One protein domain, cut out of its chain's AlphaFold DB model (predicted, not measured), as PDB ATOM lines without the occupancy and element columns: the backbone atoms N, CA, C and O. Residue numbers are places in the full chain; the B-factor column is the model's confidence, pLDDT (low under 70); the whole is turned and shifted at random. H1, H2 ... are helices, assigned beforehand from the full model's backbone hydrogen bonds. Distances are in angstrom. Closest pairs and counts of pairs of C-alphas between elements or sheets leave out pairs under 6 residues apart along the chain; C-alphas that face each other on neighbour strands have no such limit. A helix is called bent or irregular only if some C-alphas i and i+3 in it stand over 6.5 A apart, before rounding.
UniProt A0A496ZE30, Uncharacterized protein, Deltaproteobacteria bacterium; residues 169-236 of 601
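Overview. This is residues 169 to 236 of the 601 residues of an uncharacterized protein of Deltaproteobacteria bacterium (UniProt A0A496ZE30). One helix of 13 residues, H1, is the longest helix of a model made largely of loops; the short helix H2 makes a corner with it at its last residues, 184 to 186. From H2 the backbone swings back in a wide loop through the one-turn helix H3 to the equally small H4, which packs on H1 around Asp 179, and residues 223 to 236 follow with no named element. The printed part has 68 residues, with four named helices in the order H1, H2, H3, H4 and no named strand; the class is all helix, though these helices hold 28 of the 68 residues. It is compact, with a radius of gyration of the C-alphas of 12.1 A, and spans 35 by 27 by 19 A.

Arrangement. Start with H1, residues 174 to 186, and go on to H2, residues 192 to 198: they touch, about perpendicular at 84 degrees, closest at the C-alphas of Cys 185 and Gln 194, 4.6 A apart. H1 touches H2 with residues 184 to 186 alone. Next comes H3, residues 206 to 209, close to H1 but not clearly touching it; their closest C-alphas, of Phe 183 and Pro 206, are 7.8 A apart. H4, residues 219 to 222, touches H1, closest at the C-alphas of Asp 179 and Cys 219, 5.9 A apart. H3 is apart from H2 and from H4, and H2 and H4 are apart. Along the backbone, every O i to N i+4 pair is within hydrogen-bond range in H2 and 8 of 9 are in H1, while H3 and H4 are too short for such a pair.

Along the chain. Find C-alpha 174 at (-43.692, 56.958, 0.431); from there H1 runs 17.9 A to C-alpha 186 at (-46.282, 39.245, 1.238). It is neither bent nor irregular, but only just: C-alphas 182 and 185 are 6.1 A apart. H2 is 9.8 A long, H3 4.9 A and H4 5.9 A, ending at C-alpha 222, (-41.049, 48.384, 11.891).

Size, cuts and confidence. The C-alphas of Glu 170 and Gln 199, 35.9 A apart, are the two farthest apart. The printed part has no cut; the link H1 to H2 is tight, and H2 to H3 and H3 to H4 are short. Its mean pLDDT is 86.6, and residue 169 alone is under 70.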
ATOM      1  N   THR A 169     -37.920  60.697   2.287       66.56
ATOM      2  CA  THR A 169     -38.825  60.907   3.433       66.56
ATOM      3  C   THR A 169     -39.797  62.081   3.255       66.56
ATOM      4  O   THR A 169     -40.711  62.250   4.053       66.56
ATOM      5  N   GLU A 170     -39.590  62.925   2.238       72.56
ATOM      6  CA  GLU A 170     -40.464  64.057   1.899       72.56
ATOM      7  C   GLU A 170     -41.630  63.666   0.968       72.56
ATOM      8  O   GLU A 170     -42.549  64.461   0.762       72.56
ATOM      9  N   ASP A 171     -41.608  62.459   0.392       79.88
ATOM     10  CA  ASP A 171     -42.676  61.949  -0.470       79.88
ATOM     11  C   ASP A 171     -43.884  61.534   0.385       79.88
ATOM     12  O   ASP A 171     -43.822  60.587   1.169       79.88
ATOM     13  N   LEU A 172     -44.999  62.254   0.225       80.94
ATOM     14  CA  LEU A 172     -46.226  62.034   0.999       80.94
ATOM     15  C   LEU A 172     -46.824  60.633   0.797       80.94
ATOM     16  O   LEU A 172     -47.530  60.151   1.680       80.94
ATOM     17  N   ASP A 173     -46.509  59.976  -0.322       86.25
ATOM     18  CA  ASP A 173     -46.999  58.638  -0.662       86.25
ATOM     19  C   ASP A 173     -45.919  57.558  -0.448       86.25
ATOM     20  O   ASP A 173     -46.056  56.433  -0.944       86.25
ATOM     21  N   ALA A 174     -44.817  57.875   0.247       85.31
ATOM     22  CA  ALA A 174     -43.692  56.958   0.431       85.31
ATOM     23  C   ALA A 174     -44.113  55.625   1.060       85.31
ATOM     24  O   ALA A 174     -43.762  54.568   0.535       85.31
ATOM     25  N   ALA A 175     -44.911  55.678   2.130       87.06
ATOM     26  CA  ALA A 175     -45.402  54.489   2.821       87.06
ATOM     27  C   ALA A 175     -46.214  53.583   1.887       87.06
ATOM     28  O   ALA A 175     -45.898  52.406   1.743       87.06
ATOM     29  N   GLU A 176     -47.177  54.142   1.150       89.00
ATOM     30  CA  GLU A 176     -47.999  53.366   0.217       89.00
ATOM     31  C   GLU A 176     -47.151  52.718  -0.892       89.00
ATOM     32  O   GLU A 176     -47.390  51.574  -1.290       89.00
ATOM     33  N   LYS A 177     -46.152  53.439  -1.411       89.12
ATOM     34  CA  LYS A 177     -45.243  52.924  -2.444       89.12
ATOM     35  C   LYS A 177     -44.360  51.792  -1.912       89.12
ATOM     36  O   LYS A 177     -44.184  50.802  -2.624       89.12
ATOM     37  N   ILE A 178     -43.832  51.913  -0.693       89.12
ATOM     38  CA  ILE A 178     -43.036  50.864  -0.036       89.12
ATOM     39  C   ILE A 178     -43.908  49.634   0.231       89.12
ATOM     40  O   ILE A 178     -43.555  48.532  -0.184       89.12
ATOM     41  N   ASP A 179     -45.090  49.821   0.809       89.75
ATOM     42  CA  ASP A 179     -46.004  48.728   1.147       89.75
ATOM     43  C   ASP A 179     -46.449  47.950  -0.094       89.75
ATOM     44  O   ASP A 179     -46.482  46.718  -0.085       89.75
ATOM     45  N   LYS A 180     -46.714  48.640  -1.211       90.19
ATOM     46  CA  LYS A 180     -47.004  47.990  -2.502       90.19
ATOM     47  C   LYS A 180     -45.873  47.070  -2.966       90.19
ATOM     48  O   LYS A 180     -46.164  46.014  -3.527       90.19
ATOM     49  N   ARG A 181     -44.607  47.438  -2.729       90.44
ATOM     50  CA  ARG A 181     -43.444  46.590  -3.051       90.44
ATOM     51  C   ARG A 181     -43.413  45.365  -2.137       90.44
ATOM     52  O   ARG A 181     -43.288  44.250  -2.631       90.44
ATOM     53  N   CYS A 182     -43.624  45.541  -0.833       90.69
ATOM     54  CA  CYS A 182     -43.686  44.432   0.125       90.69
ATOM     55  C   CYS A 182     -44.826  43.451  -0.208       90.69
ATOM     56  O   CYS A 182     -44.629  42.232  -0.223       90.69
ATOM     57  N   PHE A 183     -46.004  43.968  -0.562       92.25
ATOM     58  CA  PHE A 183     -47.174  43.177  -0.946       92.25
ATOM     59  C   PHE A 183     -47.019  42.406  -2.257       92.25
ATOM     60  O   PHE A 183     -47.779  41.462  -2.488       92.25
ATOM     61  N   HIS A 184     -46.012  42.711  -3.080       91.81
ATOM     62  CA  HIS A 184     -45.688  41.876  -4.235       91.81
ATOM     63  C   HIS A 184     -45.443  40.412  -3.830       91.81
ATOM     64  O   HIS A 184     -45.937  39.508  -4.503       91.81
ATOM     65  N   CYS A 185     -44.768  40.196  -2.694       91.81
ATOM     66  CA  CYS A 185     -44.472  38.871  -2.141       91.81
ATOM     67  C   CYS A 185     -45.335  38.526  -0.921       91.81
ATOM     68  O   CYS A 185     -45.731  37.376  -0.763       91.81
ATOM     69  N   HIS A 186     -45.651  39.502  -0.063       91.94
ATOM     70  CA  HIS A 186     -46.282  39.245   1.238       91.94
ATOM     71  C   HIS A 186     -47.811  39.329   1.243       91.94
ATOM     72  O   HIS A 186     -48.417  38.938   2.236       91.94
ATOM     73  N   ALA A 187     -48.465  39.816   0.183       92.12
ATOM     74  CA  ALA A 187     -49.930  39.846   0.146       92.12
ATOM     75  C   ALA A 187     -50.539  38.490  -0.229       92.12
ATOM     76  O   ALA A 187     -49.943  37.687  -0.937       92.12
ATOM     77  N   ASN A 188     -51.783  38.256   0.178       88.44
ATOM     78  CA  ASN A 188     -52.540  37.064  -0.190       88.44
ATOM     79  C   ASN A 188     -53.422  37.291  -1.435       88.44
ATOM     80  O   ASN A 188     -54.648  37.258  -1.346       88.44
ATOM     81  N   ALA A 189     -52.808  37.561  -2.595       86.25
ATOM     82  CA  ALA A 189     -53.515  37.795  -3.867       86.25
ATOM     83  C   ALA A 189     -53.334  36.664  -4.907       86.25
ATOM     84  O   ALA A 189     -53.949  36.697  -5.974       86.25
ATOM     85  N   GLY A 190     -52.520  35.647  -4.604       87.31
ATOM     86  CA  GLY A 190     -52.336  34.443  -5.419       87.31
ATOM     87  C   GLY A 190     -51.281  34.529  -6.531       87.31
ATOM     88  O   GLY A 190     -51.278  33.661  -7.410       87.31
ATOM     89  N   THR A 191     -50.387  35.525  -6.523       92.31
ATOM     90  CA  THR A 191     -49.261  35.585  -7.479       92.31
ATOM     91  C   THR A 191     -48.248  34.465  -7.226       92.31
ATOM     92  O   THR A 191     -48.228  33.854  -6.158       92.31
ATOM     93  N   GLU A 192     -47.387  34.172  -8.204       92.38
ATOM     94  CA  GLU A 192     -46.378  33.119  -8.037       92.38
ATOM     95  C   GLU A 192     -45.380  33.439  -6.914       92.38
ATOM     96  O   GLU A 192     -45.122  32.585  -6.067       92.38
ATOM     97  N   ALA A 193     -44.929  34.696  -6.818       92.06
ATOM     98  CA  ALA A 193     -44.107  35.164  -5.701       92.06
ATOM     99  C   ALA A 193     -44.802  34.948  -4.343       92.06
ATOM    100  O   ALA A 193     -44.187  34.479  -3.384       92.06
ATOM    101  N   GLN A 194     -46.103  35.230  -4.257       92.62
ATOM    102  CA  GLN A 194     -46.872  35.065  -3.021       92.62
ATOM    103  C   GLN A 194     -47.063  33.598  -2.643       92.62
ATOM    104  O   GLN A 194     -47.005  33.265  -1.465       92.62
ATOM    105  N   LYS A 195     -47.227  32.692  -3.614       91.25
ATOM    106  CA  LYS A 195     -47.297  31.248  -3.332       91.25
ATOM    107  C   LYS A 195     -45.987  30.712  -2.767       91.25
ATOM    108  O   LYS A 195     -46.032  29.911  -1.839       91.25
ATOM    109  N   ILE A 196     -44.845  31.144  -3.306       92.12
ATOM    110  CA  ILE A 196     -43.520  30.763  -2.791       92.12
ATOM    111  C   ILE A 196     -43.338  31.336  -1.381       92.12
ATOM    112  O   ILE A 196     -42.981  30.614  -0.454       92.12
ATOM    113  N   THR A 197     -43.661  32.618  -1.197       91.00
ATOM    114  CA  THR A 197     -43.555  33.308   0.097       91.00
ATOM    115  C   THR A 197     -44.454  32.664   1.155       91.00
ATOM    116  O   THR A 197     -43.997  32.400   2.265       91.00
ATOM    117  N   GLY A 198     -45.689  32.308   0.790       89.06
ATOM    118  CA  GLY A 198     -46.679  31.651   1.648       89.06
ATOM    119  C   GLY A 198     -46.255  30.279   2.184       89.06
ATOM    120  O   GLY A 198     -46.804  29.803   3.173       89.06
ATOM    121  N   GLN A 199     -45.257  29.638   1.566       88.44
ATOM    122  CA  GLN A 199     -44.666  28.396   2.083       88.44
ATOM    123  C   GLN A 199     -43.682  28.645   3.236       88.44
ATOM    124  O   GLN A 199     -43.382  27.722   3.992       88.44
ATOM    125  N   LEU A 200     -43.171  29.871   3.371       86.06
ATOM    126  CA  LEU A 200     -42.133  30.249   4.335       86.06
ATOM    127  C   LEU A 200     -42.680  31.132   5.460       86.06
ATOM    128  O   LEU A 200     -42.285  30.986   6.622       86.06
ATOM    129  N   VAL A 201     -43.588  32.049   5.126       85.81
ATOM    130  CA  VAL A 201     -44.206  33.002   6.049       85.81
ATOM    131  C   VAL A 201     -45.691  33.145   5.739       85.81
ATOM    132  O   VAL A 201     -46.116  32.994   4.600       85.81
ATOM    133  N   ALA A 202     -46.492  33.445   6.758       86.62
ATOM    134  CA  ALA A 202     -47.907  33.715   6.552       86.62
ATOM    135  C   ALA A 202     -48.105  35.045   5.810       86.62
ATOM    136  O   ALA A 202     -47.413  36.031   6.071       86.62
ATOM    137  N   LEU A 203     -49.055  35.045   4.880       88.69
ATOM    138  CA  LEU A 203     -49.344  36.193   4.030       88.69
ATOM    139  C   LEU A 203     -50.273  37.186   4.733       88.69
ATOM    140  O   LEU A 203     -51.121  36.828   5.555       88.69
ATOM    141  N   VAL A 204     -50.126  38.449   4.362       88.62
ATOM    142  CA  VAL A 204     -50.958  39.561   4.811       88.62
ATOM    143  C   VAL A 204     -52.169  39.683   3.894       88.62
ATOM    144  O   VAL A 204     -52.055  39.608   2.672       88.62
ATOM    145  N   VAL A 205     -53.345  39.903   4.476       87.69
ATOM    146  CA  VAL A 205     -54.548  40.282   3.726       87.69
ATOM    147  C   VAL A 205     -54.591  41.813   3.675       87.69
ATOM    148  O   VAL A 205     -54.822  42.422   4.723       87.69
ATOM    149  N   PRO A 206     -54.339  42.461   2.518       88.31
ATOM    150  CA  PRO A 206     -54.191  43.918   2.449       88.31
ATOM    151  C   PRO A 206     -55.415  44.682   2.954       88.31
ATOM    152  O   PRO A 206     -55.274  45.726   3.585       88.31
ATOM    153  N   GLU A 207     -56.615  44.164   2.702       86.94
ATOM    154  CA  GLU A 207     -57.872  44.756   3.156       86.94
ATOM    155  C   GLU A 207     -57.941  44.805   4.684       86.94
ATOM    156  O   GLU A 207     -58.219  45.863   5.236       86.94
ATOM    157  N   SER A 208     -57.610  43.702   5.360       85.94
ATOM    158  CA  SER A 208     -57.559  43.646   6.825       85.94
ATOM    159  C   SER A 208     -56.416  44.490   7.388       85.94
ATOM    160  O   SER A 208     -56.593  45.172   8.392       85.94
ATOM    161  N   TYR A 209     -55.251  44.506   6.731       86.81
ATOM    162  CA  TYR A 209     -54.107  45.315   7.166       86.81
ATOM    163  C   TYR A 209     -54.410  46.818   7.151       86.81
ATOM    164  O   TYR A 209     -53.996  47.541   8.055       86.81
ATOM    165  N   ARG A 210     -55.171  47.301   6.161       87.75
ATOM    166  CA  ARG A 210     -55.569  48.717   6.057       87.75
ATOM    167  C   ARG A 210     -56.443  49.211   7.209       87.75
ATOM    168  O   ARG A 210     -56.573  50.417   7.375       87.75
ATOM    169  N   GLU A 211     -57.047  48.310   7.974       87.31
ATOM    170  CA  GLU A 211     -57.860  48.657   9.144       87.31
ATOM    171  C   GLU A 211     -57.028  48.736  10.436       87.31
ATOM    172  O   GLU A 211     -57.537  49.139  11.481       87.31
ATOM    173  N   THR A 212     -55.741  48.378  10.375       87.62
ATOM    174  CA  THR A 212     -54.859  48.335  11.547       87.62
ATOM    175  C   THR A 212     -54.318  49.721  11.922       87.62
ATOM    176  O   THR A 212     -54.165  50.588  11.056       87.62
ATOM    177  N   PRO A 213     -53.965  49.967  13.200       88.12
ATOM    178  CA  PRO A 213     -53.523  51.287  13.661       88.12
ATOM    179  C   PRO A 213     -52.262  51.837  12.973       88.12
ATOM    180  O   PRO A 213     -52.064  53.053  12.943       88.12
ATOM    181  N   HIS A 214     -51.400  50.965  12.442       89.00
ATOM    182  CA  HIS A 214     -50.129  51.334  11.805       89.00
ATOM    183  C   HIS A 214     -50.144  51.198  10.282       89.00
ATOM    184  O   HIS A 214     -49.097  51.322   9.660       89.00
ATOM    185  N   SER A 215     -51.316  51.042   9.662       88.56
ATOM    186  CA  SER A 215     -51.447  50.858   8.209       88.56
ATOM    187  C   SER A 215     -50.919  52.013   7.348       88.56
ATOM    188  O   SER A 215     -50.806  51.864   6.137       88.56
ATOM    189  N   ASN A 216     -50.678  53.184   7.947       87.81
ATOM    190  CA  ASN A 216     -50.143  54.369   7.269       87.81
ATOM    191  C   ASN A 216     -48.617  54.509   7.420       87.81
ATOM    192  O   ASN A 216     -48.042  55.451   6.877       87.81
ATOM    193  N   LEU A 217     -47.975  53.635   8.198       88.81
ATOM    194  CA  LEU A 217     -46.520  53.570   8.304       88.81
ATOM    195  C   LEU A 217     -45.987  52.627   7.229       88.81
ATOM    196  O   LEU A 217     -46.593  51.592   6.964       88.81
ATOM    197  N   ALA A 218     -44.834  52.965   6.650       89.31
ATOM    198  CA  ALA A 218     -44.151  52.049   5.750       89.31
ATOM    199  C   ALA A 218     -43.751  50.781   6.516       89.31
ATOM    200  O   ALA A 218     -43.282  50.870   7.655       89.31
ATOM    201  N   CYS A 219     -43.841  49.613   5.880       88.00
ATOM    202  CA  CYS A 219     -43.395  48.346   6.478       88.00
ATOM    203  C   CYS A 219     -41.969  48.434   7.062       88.00
ATOM    204  O   CYS A 219     -41.678  47.829   8.094       88.00
ATOM    205  N   THR A 220     -41.090  49.219   6.431       87.44
ATOM    206  CA  THR A 220     -39.689  49.426   6.828       87.44
ATOM    207  C   THR A 220     -39.498  50.256   8.098       87.44
ATOM    208  O   THR A 220     -38.410  50.232   8.654       87.44
ATOM    209  N   GLU A 221     -40.525  50.942   8.609       87.31
ATOM    210  CA  GLU A 221     -40.455  51.633   9.911       87.31
ATOM    211  C   GLU A 221     -40.408  50.629  11.076       87.31
ATOM    212  O   GLU A 221     -39.795  50.878  12.112       87.31
ATOM    213  N   CYS A 222     -41.057  49.471  10.907       85.56
ATOM    214  CA  CYS A 222     -41.049  48.384  11.891       85.56
ATOM    215  C   CYS A 222     -40.102  47.243  11.493       85.56
ATOM    216  O   CYS A 222     -39.529  46.585  12.361       85.56
ATOM    217  N   HIS A 223     -39.921  47.015  10.191       87.81
ATOM    218  CA  HIS A 223     -38.993  46.038   9.632       87.81
ATOM    219  C   HIS A 223     -37.794  46.745   8.997       87.81
ATOM    220  O   HIS A 223     -37.674  46.822   7.774       87.81
ATOM    221  N   LEU A 224     -36.921  47.283   9.852       83.44
ATOM    222  CA  LEU A 224     -35.832  48.196   9.480       83.44
ATOM    223  C   LEU A 224     -34.925  47.660   8.361       83.44
ATOM    224  O   LEU A 224     -34.451  48.429   7.537       83.44
ATOM    225  N   GLN A 225     -34.720  46.343   8.306       84.19
ATOM    226  CA  GLN A 225     -33.840  45.682   7.340       84.19
ATOM    227  C   GLN A 225     -34.642  44.889   6.295       84.19
ATOM    228  O   GLN A 225     -34.125  43.982   5.648       84.19
ATOM    229  N   ALA A 226     -35.947  45.139   6.132       86.38
ATOM    230  CA  ALA A 226     -36.767  44.368   5.187       86.38
ATOM    231  C   ALA A 226     -36.399  44.637   3.727       86.38
ATOM    232  O   ALA A 226     -36.727  43.829   2.861       86.38
ATOM    233  N   ALA A 227     -35.733  45.753   3.449       83.25
ATOM    234  CA  ALA A 227     -35.282  46.118   2.116       83.25
ATOM    235  C   ALA A 227     -33.785  45.841   1.905       83.25
ATOM    236  O   ALA A 227     -33.135  46.573   1.163       83.25
ATOM    237  N   SER A 228     -33.230  44.811   2.546       82.94
ATOM    238  CA  SER A 228     -31.844  44.381   2.354       82.94
ATOM    239  C   SER A 228     -31.748  42.904   1.975       82.94
ATOM    240  O   SER A 228     -32.700  42.126   2.112       82.94
ATOM    241  N   PHE A 229     -30.564  42.502   1.508       79.69
ATOM    242  CA  PHE A 229     -30.167  41.091   1.542       79.69
ATOM    243  C   PHE A 229     -30.230  40.561   2.981       79.69
ATOM    244  O   PHE A 229     -30.282  41.338   3.934       79.69
ATOM    245  N   GLU A 230     -30.298  39.240   3.136       85.56
ATOM    246  CA  GLU A 230     -30.641  38.611   4.421       85.56
ATOM    247  C   GLU A 230     -32.032  39.020   4.948       85.56
ATOM    248  O   GLU A 230     -32.269  39.052   6.153       85.56
ATOM    249  N   HIS A 231     -32.995  39.258   4.046       87.25
ATOM    250  CA  HIS A 231     -34.366  39.703   4.345       87.25
ATOM    251  C   HIS A 231     -35.042  38.979   5.531       87.25
ATOM    252  O   HIS A 231     -35.830  39.573   6.265       87.25
ATOM    253  N   GLY A 232     -34.753  37.692   5.751       80.69
ATOM    254  CA  GLY A 232     -35.311  36.915   6.863       80.69
ATOM    255  C   GLY A 232     -34.768  37.258   8.261       80.69
ATOM    256  O   GLY A 232     -35.397  36.878   9.252       80.69
ATOM    257  N   ALA A 233     -33.640  37.962   8.370       79.31
ATOM    258  CA  ALA A 233     -32.930  38.255   9.618       79.31
ATOM    259  C   ALA A 233     -33.312  39.626  10.213       79.31
ATOM    260  O   ALA A 233     -32.460  40.450  10.526       79.31
ATOM    261  N   GLN A 234     -34.613  39.878  10.382       76.94
ATOM    262  CA  GLN A 234     -35.102  41.165  10.886       76.94
ATOM    263  C   GLN A 234     -34.819  41.362  12.381       76.94
ATOM    264  O   GLN A 234     -35.154  40.510  13.210       76.94
ATOM    265  N   GLN A 235     -34.288  42.532  12.733       73.81
ATOM    266  CA  GLN A 235     -34.196  42.978  14.122       73.81
ATOM    267  C   GLN A 235     -35.562  43.423  14.658       73.81
ATOM    268  O   GLN A 235     -36.427  43.899  13.923       73.81
ATOM    269  N   THR A 236     -35.762  43.285  15.969       72.50
ATOM    270  CA  THR A 236     -36.959  43.804  16.639       72.50
ATOM    271  C   THR A 236     -36.861  45.315  16.809       72.50
ATOM    272  O   THR A 236     -35.907  45.797  17.421       72.50
TER     273      THR A 236